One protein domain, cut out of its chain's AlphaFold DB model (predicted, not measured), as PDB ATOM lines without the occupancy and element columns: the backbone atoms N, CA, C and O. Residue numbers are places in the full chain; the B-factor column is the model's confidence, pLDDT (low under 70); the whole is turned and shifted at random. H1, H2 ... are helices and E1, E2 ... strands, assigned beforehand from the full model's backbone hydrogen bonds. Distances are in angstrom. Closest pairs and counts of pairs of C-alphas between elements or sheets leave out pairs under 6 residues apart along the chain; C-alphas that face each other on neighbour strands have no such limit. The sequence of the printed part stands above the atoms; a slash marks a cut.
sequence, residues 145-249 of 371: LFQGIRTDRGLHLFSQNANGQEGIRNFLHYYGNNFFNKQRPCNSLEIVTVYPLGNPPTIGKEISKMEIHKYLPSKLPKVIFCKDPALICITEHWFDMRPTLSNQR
ATOM      1  N   LEU A 145      75.332 -27.713   4.020       83.88
ATOM      2  CA  LEU A 145      76.079 -27.865   2.783       83.88
ATOM      3  C   LEU A 145      77.568 -27.935   3.083       83.88
ATOM      4  O   LEU A 145      78.147 -27.047   3.708       83.88
ATOM      5  N   PHE A 146      78.190 -29.007   2.631       89.00
ATOM      6  CA  PHE A 146      79.624 -29.199   2.726       89.00
ATOM      7  C   PHE A 146      80.276 -28.685   1.449       89.00
ATOM      8  O   PHE A 146      79.648 -28.645   0.396       89.00
ATOM      9  N   GLN A 147      81.551 -28.330   1.531       90.31
ATOM     10  CA  GLN A 147      82.351 -28.070   0.342       90.31
ATOM     11  C   GLN A 147      83.188 -29.297   0.020       90.31
ATOM     12  O   GLN A 147      83.610 -30.042   0.912       90.31
ATOM     13  N   GLY A 148      83.449 -29.504  -1.263       93.00
ATOM     14  CA  GLY A 148      84.285 -30.591  -1.724       93.00
ATOM     15  C   GLY A 148      85.128 -30.230  -2.933       93.00
ATOM     16  O   GLY A 148      84.863 -29.265  -3.643       93.00
ATOM     17  N   ILE A 149      86.152 -31.050  -3.161       93.19
ATOM     18  CA  ILE A 149      86.922 -31.061  -4.404       93.19
ATOM     19  C   ILE A 149      86.711 -32.423  -5.055       93.19
ATOM     20  O   ILE A 149      87.144 -33.444  -4.509       93.19
ATOM     21  N   ARG A 150      86.045 -32.450  -6.208       94.62
ATOM     22  CA  ARG A 150      85.864 -33.655  -7.018       94.62
ATOM     23  C   ARG A 150      86.947 -33.715  -8.090       94.62
ATOM     24  O   ARG A 150      87.224 -32.741  -8.778       94.62
ATOM     25  N   THR A 151      87.564 -34.880  -8.219       93.25
ATOM     26  CA  THR A 151      88.534 -35.199  -9.273       93.25
ATOM     27  C   THR A 151      88.149 -36.511  -9.945       93.25
ATOM     28  O   THR A 151      87.290 -37.244  -9.446       93.25
ATOM     29  N   ASP A 152      88.852 -36.873 -11.014       90.62
ATOM     30  CA  ASP A 152      88.779 -38.202 -11.637       90.62
ATOM     31  C   ASP A 152      89.131 -39.363 -10.681       90.62
ATOM     32  O   ASP A 152      88.864 -40.526 -10.985       90.62
ATOM     33  N   ARG A 153      89.683 -39.072  -9.497       88.62
ATOM     34  CA  ARG A 153      90.028 -40.063  -8.464       88.62
ATOM     35  C   ARG A 153      89.008 -40.173  -7.335       88.62
ATOM     36  O   ARG A 153      89.089 -41.114  -6.544       88.62
ATOM     37  N   GLY A 154      88.069 -39.235  -7.252       91.88
ATOM     38  CA  GLY A 154      87.029 -39.198  -6.230       91.88
ATOM     39  C   GLY A 154      86.856 -37.822  -5.595       91.88
ATOM     40  O   GLY A 154      87.424 -36.825  -6.043       91.88
ATOM     41  N   LEU A 155      86.050 -37.793  -4.536       94.50
ATOM     42  CA  LEU A 155      85.641 -36.584  -3.829       94.50
ATOM     43  C   LEU A 155      86.424 -36.416  -2.525       94.50
ATOM     44  O   LEU A 155      86.390 -37.295  -1.666       94.50
ATOM     45  N   HIS A 156      87.057 -35.268  -2.335       93.38
ATOM     46  CA  HIS A 156      87.447 -34.782  -1.014       93.38
ATOM     47  C   HIS A 156      86.279 -33.993  -0.438       93.38
ATOM     48  O   HIS A 156      85.814 -33.064  -1.088       93.38
ATOM     49  N   LEU A 157      85.798 -34.358   0.748       93.88
ATOM     50  CA  LEU A 157      84.666 -33.689   1.391       93.88
ATOM     51  C   LEU A 157      85.142 -33.009   2.669       93.88
ATOM     52  O   LEU A 157      85.667 -33.699   3.534       93.88
ATOM     53  N   PHE A 158      84.959 -31.701   2.812       91.69
ATOM     54  CA  PHE A 158      85.516 -30.912   3.914       91.69
ATOM     55  C   PHE A 158      84.442 -30.501   4.918       91.69
ATOM     56  O   PHE A 158      83.328 -30.154   4.539       91.69
ATOM     57  N   SER A 159      84.777 -30.515   6.210       88.25
ATOM     58  CA  SER A 159      83.862 -30.070   7.269       88.25
ATOM     59  C   SER A 159      83.531 -28.574   7.151       88.25
ATOM     60  O   SER A 159      84.361 -27.790   6.711       88.25
ATOM     61  N   GLN A 160      82.364 -28.136   7.621       84.75
ATOM     62  CA  GLN A 160      81.944 -26.727   7.516       84.75
ATOM     63  C   GLN A 160      82.679 -25.759   8.470       84.75
ATOM     64  O   GLN A 160      82.439 -24.556   8.445       84.75
ATOM     65  N   ASN A 161      83.548 -26.266   9.349       85.06
ATOM     66  CA  ASN A 161      84.291 -25.442  10.304       85.06
ATOM     67  C   ASN A 161      85.626 -24.935   9.722       85.06
ATOM     68  O   ASN A 161      86.037 -25.320   8.627       85.06
ATOM     69  N   ALA A 162      86.342 -24.110  10.493       84.81
ATOM     70  CA  ALA A 162      87.627 -23.529  10.099       84.81
ATOM     71  C   ALA A 162      88.668 -24.563   9.617       84.81
ATOM     72  O   ALA A 162      89.425 -24.273   8.697       84.81
ATOM     73  N   ASN A 163      88.673 -25.787  10.162       85.56
ATOM     74  CA  ASN A 163      89.604 -26.828   9.712       85.56
ATOM     75  C   ASN A 163      89.278 -27.326   8.300       85.56
ATOM     76  O   ASN A 163      90.184 -27.693   7.560       85.56
ATOM     77  N   GLY A 164      87.999 -27.386   7.918       86.88
ATOM     78  CA  GLY A 164      87.640 -27.746   6.548       86.88
ATOM     79  C   GLY A 164      87.937 -26.620   5.562       86.88
ATOM     80  O   GLY A 164      88.415 -26.907   4.469       86.88
ATOM     81  N   GLN A 165      87.774 -25.361   5.984       85.50
ATOM     82  CA  GLN A 165      88.196 -24.187   5.207       85.50
ATOM     83  C   GLN A 165      89.717 -24.151   4.990       85.50
ATOM     84  O   GLN A 165      90.200 -23.855   3.899       85.50
ATOM     85  N   GLU A 166      90.506 -24.520   5.996       85.06
ATOM     86  CA  GLU A 166      91.946 -24.709   5.821       85.06
ATOM     87  C   GLU A 166      92.252 -25.924   4.927       85.06
ATOM     88  O   GLU A 166      93.114 -25.866   4.049       85.06
ATOM     89  N   GLY A 167      91.511 -27.019   5.108       87.31
ATOM     90  CA  GLY A 167      91.649 -28.248   4.332       87.31
ATOM     91  C   GLY A 167      91.458 -28.032   2.832       87.31
ATOM     92  O   GLY A 167      92.319 -28.439   2.054       87.31
ATOM     93  N   ILE A 168      90.379 -27.361   2.421       87.94
ATOM     94  CA  ILE A 168      90.123 -27.083   1.003       87.94
ATOM     95  C   ILE A 168      91.238 -26.221   0.401       87.94
ATOM     96  O   ILE A 168      91.772 -26.577  -0.648       87.94
ATOM     97  N   ARG A 169      91.690 -25.173   1.106       85.38
ATOM     98  CA  ARG A 169      92.820 -24.329   0.673       85.38
ATOM     99  C   ARG A 169      94.103 -25.135   0.497       85.38
ATOM    100  O   ARG A 169      94.768 -25.020  -0.528       85.38
ATOM    101  N   ASN A 170      94.423 -25.995   1.460       86.25
ATOM    102  CA  ASN A 170      95.596 -26.857   1.386       86.25
ATOM    103  C   ASN A 170      95.525 -27.792   0.168       86.25
ATOM    104  O   ASN A 170      96.526 -27.957  -0.529       86.25
ATOM    105  N   PHE A 171      94.361 -28.383  -0.124       89.12
ATOM    106  CA  PHE A 171      94.197 -29.240  -1.303       89.12
ATOM    107  C   PHE A 171      94.277 -28.455  -2.613       89.12
ATOM    108  O   PHE A 171      94.917 -28.921  -3.551       89.12
ATOM    109  N   LEU A 172      93.698 -27.259  -2.685       88.50
ATOM    110  CA  LEU A 172      93.838 -26.393  -3.855       88.50
ATOM    111  C   LEU A 172      95.310 -26.027  -4.107       88.50
ATOM    112  O   LEU A 172      95.801 -26.222  -5.219       88.50
ATOM    113  N   HIS A 173      96.060 -25.641  -3.066       86.25
ATOM    114  CA  HIS A 173      97.518 -25.459  -3.151       86.25
ATOM    115  C   HIS A 173      98.240 -26.735  -3.586       86.25
ATOM    116  O   HIS A 173      99.171 -26.688  -4.386       86.25
ATOM    117  N   TYR A 174      97.831 -27.895  -3.070       89.44
ATOM    118  CA  TYR A 174      98.409 -29.178  -3.453       89.44
ATOM    119  C   TYR A 174      98.245 -29.453  -4.952       89.44
ATOM    120  O   TYR A 174      99.216 -29.829  -5.616       89.44
ATOM    121  N   TYR A 175      97.041 -29.249  -5.488       90.12
ATOM    122  CA  TYR A 175      96.750 -29.429  -6.907       90.12
ATOM    123  C   TYR A 175      97.500 -28.410  -7.772       90.12
ATOM    124  O   TYR A 175      98.124 -28.814  -8.753       90.12
ATOM    125  N   GLY A 176      97.546 -27.134  -7.371       88.75
ATOM    126  CA  GLY A 176      98.331 -26.099  -8.054       88.75
ATOM    127  C   GLY A 176      99.829 -26.422  -8.091       88.75
ATOM    128  O   GLY A 176     100.450 -26.430  -9.154       88.75
ATOM    129  N   ASN A 177     100.404 -26.815  -6.951       88.88
ATOM    130  CA  ASN A 177     101.821 -27.176  -6.833       88.88
ATOM    131  C   ASN A 177     102.208 -28.453  -7.592       88.88
ATOM    132  O   ASN A 177     103.389 -28.697  -7.842       88.88
ATOM    133  N   ASN A 178     101.230 -29.281  -7.954       91.00
ATOM    134  CA  ASN A 178     101.447 -30.511  -8.708       91.00
ATOM    135  C   ASN A 178     100.889 -30.450 -10.133       91.00
ATOM    136  O   ASN A 178     100.901 -31.475 -10.814       91.00
ATOM    137  N   PHE A 179     100.455 -29.279 -10.609       91.00
ATOM    138  CA  PHE A 179      99.811 -29.127 -11.914       91.00
ATOM    139  C   PHE A 179     100.676 -29.678 -13.061       91.00
ATOM    140  O   PHE A 179     100.229 -30.502 -13.856       91.00
ATOM    141  N   PHE A 180     101.961 -29.307 -13.095       92.06
ATOM    142  CA  PHE A 180     102.914 -29.784 -14.104       92.06
ATOM    143  C   PHE A 180     103.596 -31.115 -13.740       92.06
ATOM    144  O   PHE A 180     104.437 -31.608 -14.495       92.06
ATOM    145  N   ASN A 181     103.271 -31.737 -12.603       91.88
ATOM    146  CA  ASN A 181     103.940 -32.960 -12.157       91.88
ATOM    147  C   ASN A 181     103.669 -34.120 -13.133       91.88
ATOM    148  O   ASN A 181     102.519 -34.417 -13.466       91.88
ATOM    149  N   LYS A 182     104.719 -34.821 -13.581       89.25
ATOM    150  CA  LYS A 182     104.610 -35.977 -14.493       89.25
ATOM    151  C   LYS A 182     103.734 -37.103 -13.959       89.25
ATOM    152  O   LYS A 182     103.107 -37.795 -14.753       89.25
ATOM    153  N   GLN A 183     103.663 -37.272 -12.640       85.75
ATOM    154  CA  GLN A 183     102.818 -38.298 -12.021       85.75
ATOM    155  C   GLN A 183     101.335 -37.928 -11.978       85.75
ATOM    156  O   GLN A 183     100.548 -38.806 -11.649       85.75
ATOM    157  N   ARG A 184     100.994 -36.674 -12.315       75.00
ATOM    158  CA  ARG A 184      99.659 -36.070 -12.441       75.00
ATOM    159  C   ARG A 184      98.678 -36.348 -11.295       75.00
ATOM    160  O   ARG A 184      98.289 -37.489 -11.066       75.00
ATOM    161  N   PRO A 185      98.184 -35.313 -10.605       74.94
ATOM    162  CA  PRO A 185      97.191 -35.525  -9.558       74.94
ATOM    163  C   PRO A 185      95.806 -35.892 -10.096       74.94
ATOM    164  O   PRO A 185      95.168 -36.756  -9.494       74.94
ATOM    165  N   CYS A 186      95.386 -35.282 -11.208       85.50
ATOM    166  CA  CYS A 186      94.069 -35.448 -11.826       85.50
ATOM    167  C   CYS A 186      94.044 -34.840 -13.244       85.50
ATOM    168  O   CYS A 186      94.931 -34.060 -13.597       85.50
ATOM    169  N   ASN A 187      93.043 -35.194 -14.062       88.94
ATOM    170  CA  ASN A 187      92.771 -34.522 -15.349       88.94
ATOM    171  C   ASN A 187      91.647 -33.480 -15.270       88.94
ATOM    172  O   ASN A 187      91.583 -32.593 -16.117       88.94
ATOM    173  N   SER A 188      90.792 -33.573 -14.257       91.25
ATOM    174  CA  SER A 188      89.746 -32.600 -13.957       91.25
ATOM    175  C   SER A 188      89.736 -32.292 -12.467       91.25
ATOM    176  O   SER A 188      90.049 -33.150 -11.632       91.25
ATOM    177  N   LEU A 189      89.381 -31.053 -12.147       92.38
ATOM    178  CA  LEU A 189      89.141 -30.603 -10.788       92.38
ATOM    179  C   LEU A 189      87.854 -29.798 -10.775       92.38
ATOM    180  O   LEU A 189      87.674 -28.887 -11.574       92.38
ATOM    181  N   GLU A 190      86.976 -30.137  -9.849       91.94
ATOM    182  CA  GLU A 190      85.728 -29.432  -9.627       91.94
ATOM    183  C   GLU A 190      85.636 -29.021  -8.173       91.94
ATOM    184  O   GLU A 190      85.878 -29.831  -7.273       91.94
ATOM    185  N   ILE A 191      85.261 -27.771  -7.951       91.12
ATOM    186  CA  ILE A 191      84.832 -27.310  -6.639       91.12
ATOM    187  C   ILE A 191      83.336 -27.534  -6.591       91.12
ATOM    188  O   ILE A 191      82.616 -27.111  -7.495       91.12
ATOM    189  N   VAL A 192      82.895 -28.263  -5.572       92.12
ATOM    190  CA  VAL A 192      81.507 -28.688  -5.453       92.12
ATOM    191  C   VAL A 192      80.911 -28.271  -4.122       92.12
ATOM    192  O   VAL A 192      81.544 -28.422  -3.070       92.12
ATOM    193  N   THR A 193      79.662 -27.834  -4.165       89.88
ATOM    194  CA  THR A 193      78.788 -27.803  -2.998       89.88
ATOM    195  C   THR A 193      78.117 -29.162  -2.861       89.88
ATOM    196  O   THR A 193      77.635 -29.751  -3.829       89.88
ATOM    197  N   VAL A 194      78.111 -29.703  -1.649       91.62
ATOM    198  CA  VAL A 194      77.639 -31.056  -1.366       91.62
ATOM    199  C   VAL A 194      76.499 -31.005  -0.362       91.62
ATOM    200  O   VAL A 194      76.685 -30.590   0.781       91.62
ATOM    201  N   TYR A 195      75.332 -31.497  -0.773       89.69
ATOM    202  CA  TYR A 195      74.186 -31.738   0.093       89.69
ATOM    203  C   TYR A 195      74.135 -33.227   0.469       89.69
ATOM    204  O   TYR A 195      73.739 -34.070  -0.345       89.69
ATOM    205  N   PRO A 196      74.566 -33.605   1.684       91.25
ATOM    206  CA  PRO A 196      74.513 -34.992   2.105       91.25
ATOM    207  C   PRO A 196      73.112 -35.365   2.566       91.25
ATOM    208  O   PRO A 196      72.510 -34.664   3.374       91.25
ATOM    209  N   LEU A 197      72.627 -36.536   2.169       91.31
ATOM    210  CA  LEU A 197      71.401 -37.095   2.739       91.31
ATOM    211  C   LEU A 197      71.656 -37.640   4.154       91.31
ATOM    212  O   LEU A 197      70.808 -37.509   5.032       91.31
ATOM    213  N   GLY A 198      72.851 -38.190   4.398       88.56
ATOM    214  CA  GLY A 198      73.289 -38.717   5.695       88.56
ATOM    215  C   GLY A 198      74.275 -37.813   6.446       88.56
ATOM    216  O   GLY A 198      74.254 -36.587   6.304       88.56
ATOM    217  N   ASN A 199      75.139 -38.453   7.240       87.94
ATOM    218  CA  ASN A 199      76.254 -37.842   7.970       87.94
ATOM    219  C   ASN A 199      77.578 -38.417   7.435       87.94
ATOM    220  O   ASN A 199      78.112 -39.361   8.026       87.94
ATOM    221  N   PRO A 200      78.080 -37.910   6.298       89.50
ATOM    222  CA  PRO A 200      79.264 -38.467   5.667       89.50
ATOM    223  C   PRO A 200      80.522 -38.192   6.497       89.50
ATOM    224  O   PRO A 200      80.603 -37.175   7.198       89.50
ATOM    225  N   PRO A 201      81.556 -39.041   6.378       87.75
ATOM    226  CA  PRO A 201      82.871 -38.702   6.889       87.75
ATOM    227  C   PRO A 201      83.405 -37.485   6.132       87.75
ATOM    228  O   PRO A 201      83.339 -37.415   4.902       87.75
ATOM    229  N   THR A 202      83.956 -36.537   6.884       87.44
ATOM    230  CA  THR A 202      84.552 -35.323   6.335       87.44
ATOM    231  C   THR A 202      86.002 -35.203   6.750       87.44
ATOM    232  O   THR A 202      86.449 -35.689   7.787       87.44
ATOM    233  N   ILE A 203      86.731 -34.504   5.908       82.25
ATOM    234  CA  ILE A 203      88.081 -34.054   6.121       82.25
ATOM    235  C   ILE A 203      88.040 -32.813   7.016       82.25
ATOM    236  O   ILE A 203      87.351 -31.833   6.725       82.25
ATOM    237  N   GLY A 204      88.820 -32.850   8.095       71.12
ATOM    238  CA  GLY A 204      88.979 -31.741   9.033       71.12
ATOM    239  C   GLY A 204      90.279 -31.866   9.826       71.12
ATOM    240  O   GLY A 204      91.362 -31.909   9.247       71.12
ATOM    241  N   LYS A 205      90.180 -31.975  11.158       58.09
ATOM    242  CA  LYS A 205      91.315 -31.997  12.111       58.09
ATOM    243  C   LYS A 205      92.368 -33.090  11.845       58.09
ATOM    244  O   LYS A 205      93.500 -32.977  12.300       58.09
ATOM    245  N   GLU A 206      92.014 -34.152  11.126       63.00
ATOM    246  CA  GLU A 206      92.951 -35.207  10.721       63.00
ATOM    247  C   GLU A 206      93.951 -34.726   9.652       63.00
ATOM    248  O   GLU A 206      95.086 -35.199   9.618       63.00
ATOM    249  N   ILE A 207      93.575 -33.738   8.827       60.38
ATOM    250  CA  ILE A 207      94.406 -33.242   7.721       60.38
ATOM    251  C   ILE A 207      95.383 -32.144   8.116       60.38
ATOM    252  O   ILE A 207      96.475 -32.113   7.546       60.38
ATOM    253  N   SER A 208      95.094 -31.337   9.143       57.34
ATOM    254  CA  SER A 208      96.105 -30.416   9.696       57.34
ATOM    255  C   SER A 208      97.361 -31.156  10.183       57.34
ATOM    256  O   SER A 208      98.432 -30.568  10.273       57.34
ATOM    257  N   LYS A 209      97.261 -32.473  10.417       63.56
ATOM    258  CA  LYS A 209      98.388 -33.355  10.747       63.56
ATOM    259  C   LYS A 209      98.961 -34.140   9.563       63.56
ATOM    260  O   LYS A 209     100.066 -34.654   9.682       63.56
ATOM    261  N   MET A 210      98.234 -34.292   8.452       70.06
ATOM    262  CA  MET A 210      98.656 -35.172   7.351       70.06
ATOM    263  C   MET A 210      99.755 -34.579   6.470       70.06
ATOM    264  O   MET A 210     100.328 -35.337   5.700       70.06
ATOM    265  N   GLU A 211     100.062 -33.279   6.549       79.00
ATOM    266  CA  GLU A 211     101.101 -32.639   5.720       79.00
ATOM    267  C   GLU A 211     100.997 -33.055   4.239       79.00
ATOM    268  O   GLU A 211     101.941 -33.569   3.638       79.00
ATOM    269  N   ILE A 212      99.813 -32.872   3.643       83.31
ATOM    270  CA  ILE A 212      99.461 -33.413   2.316       83.31
ATOM    271  C   ILE A 212     100.476 -33.082   1.209       83.31
ATOM    272  O   ILE A 212     100.650 -33.856   0.273       83.31
ATOM    273  N   HIS A 213     101.200 -31.969   1.348       82.19
ATOM    274  CA  HIS A 213     102.263 -31.526   0.451       82.19
ATOM    275  C   HIS A 213     103.441 -32.513   0.351       82.19
ATOM    276  O   HIS A 213     104.184 -32.467  -0.624       82.19
ATOM    277  N   LYS A 214     103.605 -33.429   1.317       84.50
ATOM    278  CA  LYS A 214     104.635 -34.482   1.299       84.50
ATOM    279  C   LYS A 214     104.269 -35.671   0.411       84.50
ATOM    280  O   LYS A 214     105.141 -36.467   0.061       84.50
ATOM    281  N   TYR A 215     102.997 -35.822   0.046       86.69
ATOM    282  CA  TYR A 215     102.552 -36.950  -0.763       86.69
ATOM    283  C   TYR A 215     102.741 -36.669  -2.246       86.69
ATOM    284  O   TYR A 215     102.244 -35.684  -2.790       86.69
ATOM    285  N   LEU A 216     103.371 -37.615  -2.942       85.38
ATOM    286  CA  LEU A 216     103.307 -37.639  -4.397       85.38
ATOM    287  C   LEU A 216     101.849 -37.805  -4.850       85.38
ATOM    288  O   LEU A 216     101.127 -38.592  -4.231       85.38
ATOM    289  N   PRO A 217     101.443 -37.162  -5.961       83.06
ATOM    290  CA  PRO A 217     100.113 -37.315  -6.546       83.06
ATOM    291  C   PRO A 217      99.629 -38.762  -6.595       83.06
ATOM    292  O   PRO A 217      98.591 -39.108  -6.031       83.06
ATOM    293  N   SER A 218     100.443 -39.656  -7.150       81.19
ATOM    294  CA  SER A 218     100.139 -41.086  -7.276       81.19
ATOM    295  C   SER A 218      99.940 -41.827  -5.941       81.19
ATOM    296  O   SER A 218      99.352 -42.907  -5.926       81.19
ATOM    297  N   LYS A 219     100.387 -41.257  -4.815       87.00
ATOM    298  CA  LYS A 219     100.431 -41.896  -3.488       87.00
ATOM    299  C   LYS A 219      99.486 -41.276  -2.457       87.00
ATOM    300  O   LYS A 219      99.607 -41.587  -1.275       87.00
ATOM    301  N   LEU A 220      98.551 -40.423  -2.880       86.50
ATOM    302  CA  LEU A 220      97.534 -39.878  -1.979       86.50
ATOM    303  C   LEU A 220      96.774 -41.001  -1.232       86.50
ATOM    304  O   LEU A 220      96.286 -41.936  -1.883       86.50
ATOM    305  N   PRO A 221      96.650 -40.935   0.110       87.12
ATOM    306  CA  PRO A 221      95.986 -41.974   0.893       87.12
ATOM    307  C   PRO A 221      94.515 -42.146   0.508       87.12
ATOM    308  O   PRO A 221      93.769 -41.179   0.448       87.12
ATOM    309  N   LYS A 222      94.040 -43.387   0.339       86.69
ATOM    310  CA  LYS A 222      92.638 -43.656  -0.056       86.69
ATOM    311  C   LYS A 222      91.587 -43.151   0.944       86.69
ATOM    312  O   LYS A 222      90.427 -43.024   0.571       86.69
ATOM    313  N   VAL A 223      91.971 -42.925   2.201       86.31
ATOM    314  CA  VAL A 223      91.076 -42.472   3.283       86.31
ATOM    315  C   VAL A 223      90.603 -41.028   3.097       86.31
ATOM    316  O   VAL A 223      89.531 -40.680   3.570       86.31
ATOM    317  N   ILE A 224      91.347 -40.207   2.347       87.75
ATOM    318  CA  ILE A 224      90.978 -38.807   2.085       87.75
ATOM    319  C   ILE A 224      89.886 -38.674   1.010       87.75
ATOM    320  O   ILE A 224      89.472 -37.565   0.693       87.75
ATOM    321  N   PHE A 225      89.470 -39.777   0.384       91.00
ATOM    322  CA  PHE A 225      88.396 -39.779  -0.603       91.00
ATOM    323  C   PHE A 225      87.112 -40.259   0.070       91.00
ATOM    324  O   PHE A 225      87.040 -41.395   0.550       91.00
ATOM    325  N   CYS A 226      86.099 -39.397   0.094       92.31
ATOM    326  CA  CYS A 226      84.771 -39.719   0.582       92.31
ATOM    327  C   CYS A 226      84.136 -40.789  -0.316       92.31
ATOM    328  O   CYS A 226      84.206 -40.719  -1.544       92.31
ATOM    329  N   LYS A 227      83.540 -41.802   0.315       91.31
ATOM    330  CA  LYS A 227      82.903 -42.948  -0.356       91.31
ATOM    331  C   LYS A 227      81.411 -43.040  -0.067       91.31
ATOM    332  O   LYS A 227      80.807 -44.060  -0.390       91.31
ATOM    333  N   ASP A 228      80.850 -42.029   0.589       92.62
ATOM    334  CA  ASP A 228      79.429 -42.000   0.903       92.62
ATOM    335  C   ASP A 228      78.631 -41.854  -0.409       92.62
ATOM    336  O   ASP A 228      78.850 -40.888  -1.143       92.62
ATOM    337  N   PRO A 229      77.761 -42.820  -0.760       92.62
ATOM    338  CA  PRO A 229      76.960 -42.750  -1.979       92.62
ATOM    339  C   PRO A 229      75.730 -41.842  -1.832       92.62
ATOM    340  O   PRO A 229      75.037 -41.598  -2.817       92.62
ATOM    341  N   ALA A 230      75.425 -41.370  -0.622       94.31
ATOM    342  CA  ALA A 230      74.251 -40.569  -0.308       94.31
ATOM    343  C   ALA A 230      74.569 -39.065  -0.302       94.31
ATOM    344  O   ALA A 230      74.200 -38.334   0.621       94.31
ATOM    345  N   LEU A 231      75.266 -38.619  -1.348       93.62
ATOM    346  CA  LEU A 231      75.692 -37.240  -1.558       93.62
ATOM    347  C   LEU A 231      75.097 -36.698  -2.855       93.62
ATOM    348  O   LEU A 231      75.224 -37.326  -3.906       93.62
ATOM    349  N   ILE A 232      74.502 -35.512  -2.785       91.75
ATOM    350  CA  ILE A 232      74.178 -34.705  -3.960       91.75
ATOM    351  C   ILE A 232      75.304 -33.686  -4.114       91.75
ATOM    352  O   ILE A 232      75.599 -32.960  -3.168       91.75
ATOM    353  N   CYS A 233      75.943 -33.646  -5.281       91.00
ATOM    354  CA  CYS A 233      77.042 -32.724  -5.561       91.00
ATOM    355  C   CYS A 233      76.643 -31.779  -6.687       91.00
ATOM    356  O   CYS A 233      76.289 -32.242  -7.772       91.00
ATOM    357  N   ILE A 234      76.779 -30.486  -6.436       89.56
ATOM    358  CA  ILE A 234      76.621 -29.424  -7.420       89.56
ATOM    359  C   ILE A 234      77.990 -28.864  -7.733       89.56
ATOM    360  O   ILE A 234      78.777 -28.615  -6.823       89.56
ATOM    361  N   THR A 235      78.280 -28.709  -9.016       90.00
ATOM    362  CA  THR A 235      79.504 -28.057  -9.460       90.00
ATOM    363  C   THR A 235      79.341 -26.552  -9.313       90.00
ATOM    364  O   THR A 235      78.398 -25.982  -9.839       90.00
ATOM    365  N   GLU A 236      80.274 -25.927  -8.603       86.62
ATOM    366  CA  GLU A 236      80.410 -24.467  -8.520       86.62
ATOM    367  C   GLU A 236      81.370 -23.989  -9.610       86.62
ATOM    368  O   GLU A 236      81.107 -23.060 -10.367       86.62
ATOM    369  N   HIS A 237      82.499 -24.694  -9.727       85.69
ATOM    370  CA  HIS A 237      83.534 -24.400 -10.705       85.69
ATOM    371  C   HIS A 237      84.144 -25.684 -11.250       85.69
ATOM    372  O   HIS A 237      84.358 -26.649 -10.510       85.69
ATOM    373  N   TRP A 238      84.497 -25.663 -12.533       87.44
ATOM    374  CA  TRP A 238      85.161 -26.761 -13.226       87.44
ATOM    375  C   TRP A 238      86.461 -26.289 -13.877       87.44
ATOM    376  O   TRP A 238      86.497 -25.253 -14.542       87.44
ATOM    377  N   PHE A 239      87.515 -27.089 -13.725       87.50
ATOM    378  CA  PHE A 239      88.844 -26.818 -14.257       87.50
ATOM    379  C   PHE A 239      89.392 -28.023 -15.019       87.50
ATOM    380  O   PHE A 239      89.418 -29.155 -14.522       87.50
ATOM    381  N   ASP A 240      89.917 -27.754 -16.212       89.50
ATOM    382  CA  ASP A 240      90.729 -28.706 -16.961       89.50
ATOM    383  C   ASP A 240      92.156 -28.734 -16.399       89.50
ATOM    384  O   ASP A 240      92.914 -27.775 -16.535       89.50
ATOM    385  N   MET A 241      92.541 -29.859 -15.796       89.56
ATOM    386  CA  MET A 241      93.844 -30.030 -15.146       89.56
ATOM    387  C   MET A 241      94.902 -30.641 -16.074       89.56
ATOM    388  O   MET A 241      95.995 -31.010 -15.631       89.56
ATOM    389  N   ARG A 242      94.626 -30.773 -17.379       90.62
ATOM    390  CA  ARG A 242      95.660 -31.166 -18.351       90.62
ATOM    391  C   ARG A 242      96.761 -30.095 -18.368       90.62
ATOM    392  O   ARG A 242      96.431 -28.914 -18.457       90.62
ATOM    393  N   PRO A 243      98.055 -30.479 -18.345       91.19
ATOM    394  CA  PRO A 243      99.139 -29.556 -18.024       91.19
ATOM    395  C   PRO A 243      99.536 -28.679 -19.217       91.19
ATOM    396  O   PRO A 243     100.624 -28.835 -19.759       91.19
ATOM    397  N   THR A 244      98.653 -27.801 -19.682       91.25
ATOM    398  CA  THR A 244      98.953 -26.771 -20.687       91.25
ATOM    399  C   THR A 244      99.157 -25.421 -20.003       91.25
ATOM    400  O   THR A 244      98.706 -25.211 -18.875       91.25
ATOM    401  N   LEU A 245      99.838 -24.495 -20.680       89.75
ATOM    402  CA  LEU A 245     100.066 -23.153 -20.141       89.75
ATOM    403  C   LEU A 245      98.762 -22.337 -20.059       89.75
ATOM    404  O   LEU A 245      98.578 -21.625 -19.074       89.75
ATOM    405  N   SER A 246      97.822 -22.480 -21.008       88.56
ATOM    406  CA  SER A 246      96.504 -21.821 -20.918       88.56
ATOM    407  C   SER A 246      95.655 -22.360 -19.776       88.56
ATOM    408  O   SER A 246      95.070 -21.572 -19.036       88.56
ATOM    409  N   ASN A 247      95.610 -23.681 -19.579       88.75
ATOM    410  CA  ASN A 247      94.824 -24.265 -18.490       88.75
ATOM    411  C   ASN A 247      95.343 -23.808 -17.128       88.75
ATOM    412  O   ASN A 247      94.558 -23.397 -16.277       88.75
ATOM    413  N   GLN A 248      96.666 -23.804 -16.949       86.75
ATOM    414  CA  GLN A 248      97.277 -23.293 -15.728       86.75
ATOM    415  C   GLN A 248      96.938 -21.815 -15.504       86.75
ATOM    416  O   GLN A 248      96.538 -21.439 -14.402       86.75
ATOM    417  N   ARG A 249      97.025 -20.996 -16.560       82.62
ATOM    418  CA  ARG A 249      96.703 -19.572 -16.480       82.62
ATOM    419  C   ARG A 249      95.252 -19.352 -16.068       82.62
ATOM    420  O   ARG A 249      95.017 -18.570 -15.158       82.62
TER     421      ARG A 249
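AT A GLANCE: This is residues 145 to 249 of the 371 residues of an uncharacterized protein of Alistipes finegoldii (strain DSM 17242 / JCM 16770 / CCUG 46020 / CIP 107999 / KCTC 15236 / AHN 2437) (UniProt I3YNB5). A strongly twisted antiparallel sheet, E2 E1 E3 E4, has H1 over one face and residues 197 to 230 looping past E2. The 105 printed residues, under half in named elements, run E1 E2 H1 E3 E4 H2, a mixed class. The whole is compact, radius of gyration of the C-alphas 13.3 A, spanning 39 by 28 by 22 A.

IN THESE COORDINATES: Find E1, residues 146 to 151, from C-alpha 146 at (79.624, -29.199, 2.726); E2 is residues 154 to 158, H1 residues 162 to 177, 22.4 A from first to last C-alpha, E3 residues 188 to 196, E4 residues 231 to 240, and H2 residues 245 to 249, with C-alpha 249 at (96.703, -19.572, -16.480).

HOW THE PARTS SIT: Look for N 156 and O 149, 2.8 A, in hairpin E1 and E2, and N 191 and O 237, 2.9 A, in hairpin E3 and E4. H1's height over the sheet is 9.4 A; H2 only grazes it. Both helices have every O i to N i+4 pair within hydrogen-bond range.

THE WHOLE: The printed part has no cut; link E3 to E4 is long; pLDDT is under 70 at 205 to 209.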